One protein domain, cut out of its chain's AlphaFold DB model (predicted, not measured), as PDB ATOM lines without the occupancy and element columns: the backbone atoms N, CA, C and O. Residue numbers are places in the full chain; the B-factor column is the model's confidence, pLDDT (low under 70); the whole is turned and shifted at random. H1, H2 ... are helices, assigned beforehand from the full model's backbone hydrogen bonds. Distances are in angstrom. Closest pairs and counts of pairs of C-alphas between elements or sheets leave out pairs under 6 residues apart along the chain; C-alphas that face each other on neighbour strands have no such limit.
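This is residues 2 to 72 of the 72 residues of an uncharacterized protein of Mesorhizobium sp. L-8-3 (UniProt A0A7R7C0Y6). Two helices, H1 and H3, lie side by side and run the same way, while H2 stands crosswise and makes a corner with the beginning of H1. Two long loop stretches complete the fold: residues 17 to 29 lead from the end of H1 back to the beginning of H2, and residues 55 to 72 run on from the end of H3. The printed part has 71 residues with three named helices, H1, H2 and H3 in chain order, and no named strand; its class is all helix, though the helices hold 32 of the 71 residues, under half. It is compact, with a radius of gyration of the C-alphas of 11.5 A and spans of 31 by 27 by 22 A.

H1, residues 7 to 16, touches H2, residues 30 to 37; their closest C-alphas, those of Phe 7 and Asn 37, are 4.1 A apart. They run the same way at a steep tilt of 69 degrees, only just short of about perpendicular. H1 also touches H3, residues 41 to 54, which meets it with residues 44 to 48 alone; the closest C-alphas, those of Leu 14 and Val 48, are 6.7 A apart. H1 and H3 run the same way at a shallow tilt of 30 degrees. H2 and H3 are apart, though a tight link of 3 residues joins them. In H1, H2 and H3 every O i to N i+4 pair is within hydrogen-bond range.

H1 begins at C-alpha 7 (138.507, 151.188, 154.312) and measures 14.2 A from first to last C-alpha. H2 measures 10.3 A and begins at C-alpha 30 (136.929, 140.779, 152.473). H3, the longest, measures 20.1 A and ends at C-alpha 54 (121.277, 153.251, 171.237).

The C-alphas of Ala 2 and Asn 64 are the two farthest apart, at 34.5 A. The printed part has no cut and ends at Leu 72, the chain's last residue. The link from H1 to H2, 13 residues, is long. The mean pLDDT of the printed part is 82.6; residues 2 to 5, 65 and 67 to 72 are under 70.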
ATOM      1  N   ALA A   2     134.418 166.012 151.468       40.47
ATOM      2  CA  ALA A   2     135.521 165.090 151.714       40.47
ATOM      3  C   ALA A   2     135.645 163.999 150.630       40.47
ATOM      4  O   ALA A   2     134.652 163.516 150.098       40.47
ATOM      5  N   ASN A   3     136.894 163.647 150.325       46.50
ATOM      6  CA  ASN A   3     137.311 162.557 149.452       46.50
ATOM      7  C   ASN A   3     138.004 161.523 150.339       46.50
ATOM      8  O   ASN A   3     139.190 161.687 150.611       46.50
ATOM      9  N   LEU A   4     137.279 160.531 150.849       55.97
ATOM     10  CA  LEU A   4     137.890 159.436 151.603       55.97
ATOM     11  C   LEU A   4     137.099 158.136 151.391       55.97
ATOM     12  O   LEU A   4     136.202 157.859 152.176       55.97
ATOM     13  N   PRO A   5     137.438 157.310 150.390       62.19
ATOM     14  CA  PRO A   5     137.179 155.885 150.461       62.19
ATOM     15  C   PRO A   5     138.527 155.179 150.599       62.19
ATOM     16  O   PRO A   5     139.168 154.786 149.627       62.19
ATOM     17  N   ASN A   6     139.001 155.101 151.837       79.75
ATOM     18  CA  ASN A   6     139.941 154.069 152.235       79.75
ATOM     19  C   ASN A   6     139.282 153.375 153.421       79.75
ATOM     20  O   ASN A   6     139.045 154.020 154.443       79.75
ATOM     21  N   PHE A   7     138.971 152.089 153.260       87.94
ATOM     22  CA  PHE A   7     138.507 151.188 154.312       87.94
ATOM     23  C   PHE A   7     139.115 151.507 155.690       87.94
ATOM     24  O   PHE A   7     138.373 151.652 156.660       87.94
ATOM     25  N   GLN A   8     140.437 151.706 155.761       88.44
ATOM     26  CA  GLN A   8     141.143 151.996 157.011       88.44
ATOM     27  C   GLN A   8     140.652 153.292 157.672       88.44
ATOM     28  O   GLN A   8     140.435 153.335 158.880       88.44
ATOM     29  N   SER A   9     140.444 154.345 156.881       91.00
ATOM     30  CA  SER A   9     139.954 155.637 157.367       91.00
ATOM     31  C   SER A   9     138.508 155.545 157.848       91.00
ATOM     32  O   SER A   9     138.174 156.112 158.885       91.00
ATOM     33  N   ASN A  10     137.659 154.812 157.122       91.56
ATOM     34  CA  ASN A  10     136.254 154.618 157.489       91.56
ATOM     35  C   ASN A  10     136.127 153.794 158.776       91.56
ATOM     36  O   ASN A  10     135.375 154.165 159.676       91.56
ATOM     37  N   LEU A  11     136.907 152.716 158.891       90.88
ATOM     38  CA  LEU A  11     136.969 151.890 160.092       90.88
ATOM     39  C   LEU A  11     137.448 152.713 161.295       90.88
ATOM     40  O   LEU A  11     136.776 152.732 162.325       90.88
ATOM     41  N   GLN A  12     138.556 153.447 161.145       92.00
ATOM     42  CA  GLN A  12     139.098 154.277 162.220       92.00
ATOM     43  C   GLN A  12     138.107 155.361 162.653       92.00
ATOM     44  O   GLN A  12     137.913 155.569 163.845       92.00
ATOM     45  N   PHE A  13     137.417 156.002 161.706       93.06
ATOM     46  CA  PHE A  13     136.386 156.988 162.023       93.06
ATOM     47  C   PHE A  13     135.266 156.391 162.886       93.06
ATOM     48  O   PHE A  13     134.867 156.992 163.884       93.06
ATOM     49  N   LEU A  14     134.766 155.202 162.535       91.94
ATOM     50  CA  LEU A  14     133.723 154.528 163.312       91.94
ATOM     51  C   LEU A  14     134.213 154.148 164.718       91.94
ATOM     52  O   LEU A  14     133.452 154.297 165.676       91.94
ATOM     53  N   ILE A  15     135.468 153.711 164.851       92.69
ATOM     54  CA  ILE A  15     136.109 153.399 166.137       92.69
ATOM     55  C   ILE A  15     136.237 154.662 166.999       92.69
ATOM     56  O   ILE A  15     135.775 154.685 168.139       92.69
ATOM     57  N   ASP A  16     136.804 155.736 166.449       93.81
ATOM     58  CA  ASP A  16     137.060 156.990 167.169       93.81
ATOM     59  C   ASP A  16     135.765 157.654 167.648       93.81
ATOM     60  O   ASP A  16     135.723 158.312 168.689       93.81
ATOM     61  N   GLN A  17     134.681 157.476 166.893       94.69
ATOM     62  CA  GLN A  17     133.356 157.970 167.258       94.69
ATOM     63  C   GLN A  17     132.599 157.059 168.237       94.69
ATOM     64  O   GLN A  17     131.486 157.415 168.642       94.69
ATOM     65  N   GLY A  18     133.179 155.915 168.616       91.06
ATOM     66  CA  GLY A  18     132.566 154.920 169.496       91.06
ATOM     67  C   GLY A  18     131.374 154.206 168.860       91.06
ATOM     68  O   GLY A  18     130.482 153.745 169.569       91.06
ATOM     69  N   ALA A  19     131.304 154.169 167.526       92.69
ATOM     70  CA  ALA A  19     130.229 153.496 166.811       92.69
ATOM     71  C   ALA A  19     130.439 151.983 166.752       92.69
ATOM     72  O   ALA A  19     129.463 151.243 166.782       92.69
ATOM     73  N   ILE A  20     131.691 151.534 166.693       90.75
ATOM     74  CA  ILE A  20     132.108 150.127 166.746       90.75
ATOM     75  C   ILE A  20     133.246 149.992 167.773       90.75
ATOM     76  O   ILE A  20     133.915 150.992 168.054       90.75
ATOM     77  N   PRO A  21     133.495 148.804 168.355       86.75
ATOM     78  CA  PRO A  21     134.662 148.612 169.215       86.75
ATOM     79  C   PRO A  21     135.971 148.682 168.413       86.75
ATOM     80  O   PRO A  21     135.973 148.556 167.186       86.75
ATOM     81  N   GLN A  22     137.096 148.805 169.127       88.06
ATOM     82  CA  GLN A  22     138.421 148.562 168.549       88.06
ATOM     83  C   GLN A  22     138.410 147.220 167.813       88.06
ATOM     84  O   GLN A  22     137.980 146.208 168.363       88.06
ATOM     85  N   THR A  23     138.811 147.237 166.548       83.19
ATOM     86  CA  THR A  23     138.704 146.092 165.646       83.19
ATOM     87  C   THR A  23     139.994 145.985 164.857       83.19
ATOM     88  O   THR A  23     140.405 146.961 164.230       83.19
ATOM     89  N   ASP A  24     140.611 144.805 164.877       83.12
ATOM     90  CA  ASP A  24     141.741 144.515 164.004       83.12
ATOM     91  C   ASP A  24     141.232 144.362 162.557       83.12
ATOM     92  O   ASP A  24     140.435 143.452 162.287       83.12
ATOM     93  N   PRO A  25     141.638 145.239 161.621       80.88
ATOM     94  CA  PRO A  25     141.220 145.145 160.229       80.88
ATOM     95  C   PRO A  25     141.602 143.811 159.577       80.88
ATOM     96  O   PRO A  25     140.889 143.372 158.674       80.88
ATOM     97  N   ASP A  26     142.670 143.140 160.016       83.81
ATOM     98  CA  ASP A  26     143.119 141.881 159.414       83.81
ATOM     99  C   ASP A  26     142.173 140.714 159.719       83.81
ATOM    100  O   ASP A  26     142.073 139.778 158.925       83.81
ATOM    101  N   HIS A  27     141.402 140.805 160.805       80.31
ATOM    102  CA  HIS A  27     140.394 139.808 161.175       80.31
ATOM    103  C   HIS A  27     139.067 139.974 160.427       80.31
ATOM    104  O   HIS A  27     138.201 139.101 160.490       80.31
ATOM    105  N   LEU A  28     138.892 141.076 159.693       81.38
ATOM    106  CA  LEU A  28     137.689 141.298 158.905       81.38
ATOM    107  C   LEU A  28     137.760 140.530 157.582       81.38
ATOM    108  O   LEU A  28     138.737 140.613 156.836       81.38
ATOM    109  N   GLY A  29     136.681 139.816 157.263       82.44
ATOM    110  CA  GLY A  29     136.518 139.193 155.951       82.44
ATOM    111  C   GLY A  29     136.427 140.237 154.834       82.44
ATOM    112  O   GLY A  29     135.935 141.348 155.048       82.44
ATOM    113  N   ASP A  30     136.850 139.866 153.625       84.62
ATOM    114  CA  ASP A  30     136.929 140.779 152.473       84.62
ATOM    115  C   ASP A  30     135.597 141.473 152.160       84.62
ATOM    116  O   ASP A  30     135.569 142.662 151.850       84.62
ATOM    117  N   SER A  31     134.471 140.771 152.316       83.00
ATOM    118  CA  SER A  31     133.142 141.358 152.110       83.00
ATOM    119  C   SER A  31     132.822 142.474 153.109       83.00
ATOM    120  O   SER A  31     132.201 143.463 152.732       83.00
ATOM    121  N   ILE A  32     133.263 142.354 154.367       84.75
ATOM    122  CA  ILE A  32     133.093 143.420 155.364       84.75
ATOM    123  C   ILE A  32     134.001 144.596 155.028       84.75
ATOM    124  O   ILE A  32     133.556 145.742 155.072       84.75
ATOM    125  N   LYS A  33     135.260 144.317 154.667       86.38
ATOM    126  CA  LYS A  33     136.216 145.353 154.262       86.38
ATOM    127  C   LYS A  33     135.661 146.182 153.106       86.38
ATOM    128  O   LYS A  33     135.663 147.408 153.183       86.38
ATOM    129  N   GLN A  34     135.105 145.516 152.094       87.38
ATOM    130  CA  GLN A  34     134.460 146.166 150.956       87.38
ATOM    131  C   GLN A  34     133.230 146.978 151.382       87.38
ATOM    132  O   GLN A  34     133.121 148.144 151.024       87.38
ATOM    133  N   ALA A  35     132.345 146.409 152.207       87.44
ATOM    134  CA  ALA A  35     131.159 147.119 152.681       87.44
ATOM    135  C   ALA A  35     131.517 148.404 153.444       87.44
ATOM    136  O   ALA A  35     130.901 149.436 153.214       87.44
ATOM    137  N   ILE A  36     132.534 148.365 154.312       88.69
ATOM    138  CA  ILE A  36     133.021 149.544 155.046       88.69
ATOM    139  C   ILE A  36     133.701 150.543 154.101       88.69
ATOM    140  O   ILE A  36     133.559 151.754 154.284       88.69
ATOM    141  N   ASN A  37     134.430 150.061 153.093       90.56
ATOM    142  CA  ASN A  37     135.063 150.905 152.082       90.56
ATOM    143  C   ASN A  37     134.043 151.701 151.255       90.56
ATOM    144  O   ASN A  37     134.302 152.854 150.917       90.56
ATOM    145  N   ASP A  38     132.896 151.091 150.957       89.88
ATOM    146  CA  ASP A  38     131.867 151.666 150.089       89.88
ATOM    147  C   ASP A  38     130.925 152.636 150.818       89.88
ATOM    148  O   ASP A  38     130.119 153.309 150.173       89.88
ATOM    149  N   LEU A  39     131.041 152.755 152.147       89.06
ATOM    150  CA  LEU A  39     130.259 153.711 152.929       89.06
ATOM    151  C   LEU A  39     130.574 155.151 152.521       89.06
ATOM    152  O   LEU A  39     131.716 155.618 152.563       89.06
ATOM    153  N   THR A  40     129.519 155.893 152.213       91.12
ATOM    154  CA  THR A  40     129.572 157.341 152.034       91.12
ATOM    155  C   THR A  40     129.734 158.057 153.381       91.12
ATOM    156  O   THR A  40     129.337 157.533 154.428       91.12
ATOM    157  N   PRO A  41     130.227 159.312 153.392       90.19
ATOM    158  CA  PRO A  41     130.312 160.105 154.620       90.19
ATOM    159  C   PRO A  41     128.980 160.217 155.382       90.19
ATOM    160  O   PRO A  41     128.952 160.085 156.603       90.19
ATOM    161  N   SER A  42     127.859 160.381 154.673       93.44
ATOM    162  CA  SER A  42     126.522 160.441 155.283       93.44
ATOM    163  C   SER A  42     126.091 159.128 155.942       93.44
ATOM    164  O   SER A  42     125.369 159.140 156.943       93.44
ATOM    165  N   GLU A  43     126.517 157.985 155.403       93.75
ATOM    166  CA  GLU A  43     126.218 156.679 155.993       93.75
ATOM    167  C   GLU A  43     127.060 156.448 157.246       93.75
ATOM    168  O   GLU A  43     126.509 156.040 158.266       93.75
ATOM    169  N   LEU A  44     128.349 156.813 157.228       92.44
ATOM    170  CA  LEU A  44     129.203 156.781 158.421       92.44
ATOM    171  C   LEU A  44     128.603 157.616 159.561       92.44
ATOM    172  O   LEU A  44     128.464 157.129 160.683       92.44
ATOM    173  N   GLU A  45     128.177 158.848 159.275       94.56
ATOM    174  CA  GLU A  45     127.504 159.706 160.259       94.56
ATOM    175  C   GLU A  45     126.207 159.081 160.788       94.56
ATOM    176  O   GLU A  45     125.909 159.156 161.985       94.56
ATOM    177  N   THR A  46     125.441 158.429 159.912       95.38
ATOM    178  CA  THR A  46     124.209 157.733 160.295       95.38
ATOM    179  C   THR A  46     124.498 156.579 161.254       95.38
ATOM    180  O   THR A  46     123.814 156.465 162.275       95.38
ATOM    181  N   LEU A  47     125.521 155.765 160.981       93.81
ATOM    182  CA  LEU A  47     125.949 154.666 161.852       93.81
ATOM    183  C   LEU A  47     126.396 155.181 163.225       93.81
ATOM    184  O   LEU A  47     125.937 154.685 164.254       93.81
ATOM    185  N   VAL A  48     127.207 156.244 163.255       95.06
ATOM    186  CA  VAL A  48     127.626 156.901 164.504       95.06
ATOM    187  C   VAL A  48     126.424 157.396 165.302       95.06
ATOM    188  O   VAL A  48     126.340 157.185 166.514       95.06
ATOM    189  N   ARG A  49     125.465 158.050 164.637       96.94
ATOM    190  CA  ARG A  49     124.254 158.550 165.294       96.94
ATOM    191  C   ARG A  49     123.431 157.410 165.889       96.94
ATOM    192  O   ARG A  49     122.945 157.553 167.012       96.94
ATOM    193  N   LEU A  50     123.270 156.303 165.163       95.56
ATOM    194  CA  LEU A  50     122.543 155.125 165.639       95.56
ATOM    195  C   LEU A  50     123.198 154.541 166.893       95.56
ATOM    196  O   LEU A  50     122.517 154.387 167.905       95.56
ATOM    197  N   ALA A  51     124.512 154.311 166.859       94.06
ATOM    198  CA  ALA A  51     125.280 153.790 167.988       94.06
ATOM    199  C   ALA A  51     125.144 154.675 169.241       94.06
ATOM    200  O   ALA A  51     124.762 154.207 170.317       94.06
ATOM    201  N   LYS A  52     125.348 155.992 169.087       93.62
ATOM    202  CA  LYS A  52     125.218 156.966 170.184       93.62
ATOM    203  C   LYS A  52     123.800 157.020 170.753       93.62
ATOM    204  O   LYS A  52     123.632 157.086 171.968       93.62
ATOM    205  N   THR A  53     122.782 156.962 169.894       96.50
ATOM    206  CA  THR A  53     121.372 156.977 170.322       96.50
ATOM    207  C   THR A  53     121.011 155.700 171.077       96.50
ATOM    208  O   THR A  53     120.357 155.766 172.116       96.50
ATOM    209  N   ALA A  54     121.476 154.546 170.593       93.75
ATOM    210  CA  ALA A  54     121.277 153.251 171.237       93.75
ATOM    211  C   ALA A  54     122.133 153.061 172.499       93.75
ATOM    212  O   ALA A  54     121.860 152.151 173.280       93.75
ATOM    213  N   LYS A  55     123.150 153.910 172.709       92.94
ATOM    214  CA  LYS A  55     124.178 153.759 173.751       92.94
ATOM    215  C   LYS A  55     124.867 152.390 173.669       92.94
ATOM    216  O   LYS A  55     125.093 151.743 174.689       92.94
ATOM    217  N   ALA A  56     125.162 151.950 172.450       89.00
ATOM    218  CA  ALA A  56     125.739 150.644 172.158       89.00
ATOM    219  C   ALA A  56     126.733 150.737 170.996       89.00
ATOM    220  O   ALA A  56     126.674 151.674 170.200       89.00
ATOM    221  N   HIS A  57     127.611 149.743 170.877       90.44
ATOM    222  CA  HIS A  57     128.430 149.566 169.683       90.44
ATOM    223  C   HIS A  57     127.684 148.735 168.634       90.44
ATOM    224  O   HIS A  57     126.937 147.813 168.967       90.44
ATOM    225  N   LEU A  58     127.914 149.051 167.365       88.19
ATOM    226  CA  LEU A  58     127.485 148.261 166.223       88.19
ATOM    227  C   LEU A  58     128.490 147.127 166.001       88.19
ATOM    228  O   LEU A  58     129.702 147.330 166.058       88.19
ATOM    229  N   PHE A  59     127.970 145.940 165.718       82.31
ATOM    230  CA  PHE A  59     128.760 144.771 165.356       82.31
ATOM    231  C   PHE A  59     128.367 144.326 163.957       82.31
ATOM    232  O   PHE A  59     127.189 144.360 163.593       82.31
ATOM    233  N   VAL A  60     129.356 143.900 163.175       73.50
ATOM    234  CA  VAL A  60     129.115 143.305 161.863       73.50
ATOM    235  C   VAL A  60     129.139 141.792 162.018       73.50
ATOM    236  O   VAL A  60     130.099 141.222 162.541       73.50
ATOM    237  N   HIS A  61     128.060 141.158 161.571       73.94
ATOM    238  CA  HIS A  61     127.916 139.712 161.555       73.94
ATOM    239  C   HIS A  61     127.965 139.212 160.109       73.94
ATOM    240  O   HIS A  61     127.520 139.917 159.198       73.94
ATOM    241  N   ASP A  62     128.485 138.002 159.886       71.81
ATOM    242  CA  ASP A  62     128.260 137.327 158.603       71.81
ATOM    243  C   ASP A  62     126.781 136.933 158.438       71.81
ATOM    244  O   ASP A  62     125.956 137.054 159.348       71.81
ATOM    245  N   ALA A  63     126.442 136.400 157.262       74.69
ATOM    246  CA  ALA A  63     125.107 135.876 156.974       74.69
ATOM    247  C   ALA A  63     124.666 134.727 157.909       74.69
ATOM    248  O   ALA A  63     123.481 134.410 157.961       74.69
ATOM    249  N   ASN A  64     125.596 134.120 158.653       77.19
ATOM    250  CA  ASN A  64     125.346 133.051 159.619       77.19
ATOM    251  C   ASN A  64     125.290 133.568 161.068       77.19
ATOM    252  O   ASN A  64     125.250 132.768 162.002       77.19
ATOM    253  N   ASN A  65     125.253 134.891 161.261       67.06
ATOM    254  CA  ASN A  65     125.217 135.572 162.552       67.06
ATOM    255  C   ASN A  65     126.500 135.432 163.401       67.06
ATOM    256  O   ASN A  65     126.473 135.725 164.599       67.06
ATOM    257  N   ASN A  66     127.630 135.038 162.812       73.12
ATOM    258  CA  ASN A  66     128.908 135.011 163.519       73.12
ATOM    259  C   ASN A  66     129.475 136.426 163.639       73.12
ATOM    260  O   ASN A  66     129.561 137.151 162.647       73.12
ATOM    261  N   VAL A  67     129.904 136.801 164.845       65.50
ATOM    262  CA  VAL A  67     130.626 138.057 165.078       65.50
ATOM    263  C   VAL A  67     132.015 137.927 164.460       65.50
ATOM    264  O   VAL A  67     132.816 137.113 164.915       65.50
ATOM    265  N   ILE A  68     132.307 138.729 163.436       63.62
ATOM    266  CA  ILE A  68     133.610 138.688 162.742       63.62
ATOM    267  C   ILE A  68     134.610 139.681 163.369       63.62
ATOM    268  O   ILE A  68     135.806 139.622 163.118       63.62
ATOM    269  N   ALA A  69     134.136 140.571 164.242       56.84
ATOM    270  CA  ALA A  69     134.944 141.588 164.904       56.84
ATOM    271  C   ALA A  69     134.823 141.465 166.429       56.84
ATOM    272  O   ALA A  69     134.013 142.145 167.056       56.84
ATOM    273  N   MET A  70     135.615 140.584 167.038       44.66
ATOM    274  CA  MET A  70     135.974 140.743 168.447       44.66
ATOM    275  C   MET A  70     137.377 141.343 168.484       44.66
ATOM    276  O   MET A  70     138.350 140.660 168.169       44.66
ATOM    277  N   GLY A  71     137.469 142.630 168.820       42.66
ATOM    278  CA  GLY A  71     138.718 143.182 169.336       42.66
ATOM    279  C   GLY A  71     139.070 142.460 170.632       42.66
ATOM    280  O   GLY A  71     138.195 142.279 171.483       42.66
ATOM    281  N   LEU A  72     140.317 141.998 170.731       37.12
ATOM    282  CA  LEU A  72     140.911 141.535 171.986       37.12
ATOM    283  C   LEU A  72     141.095 142.709 172.954       37.12
ATOM    284  O   LEU A  72     141.447 143.812 172.476       37.12
TER     285      LEU A  72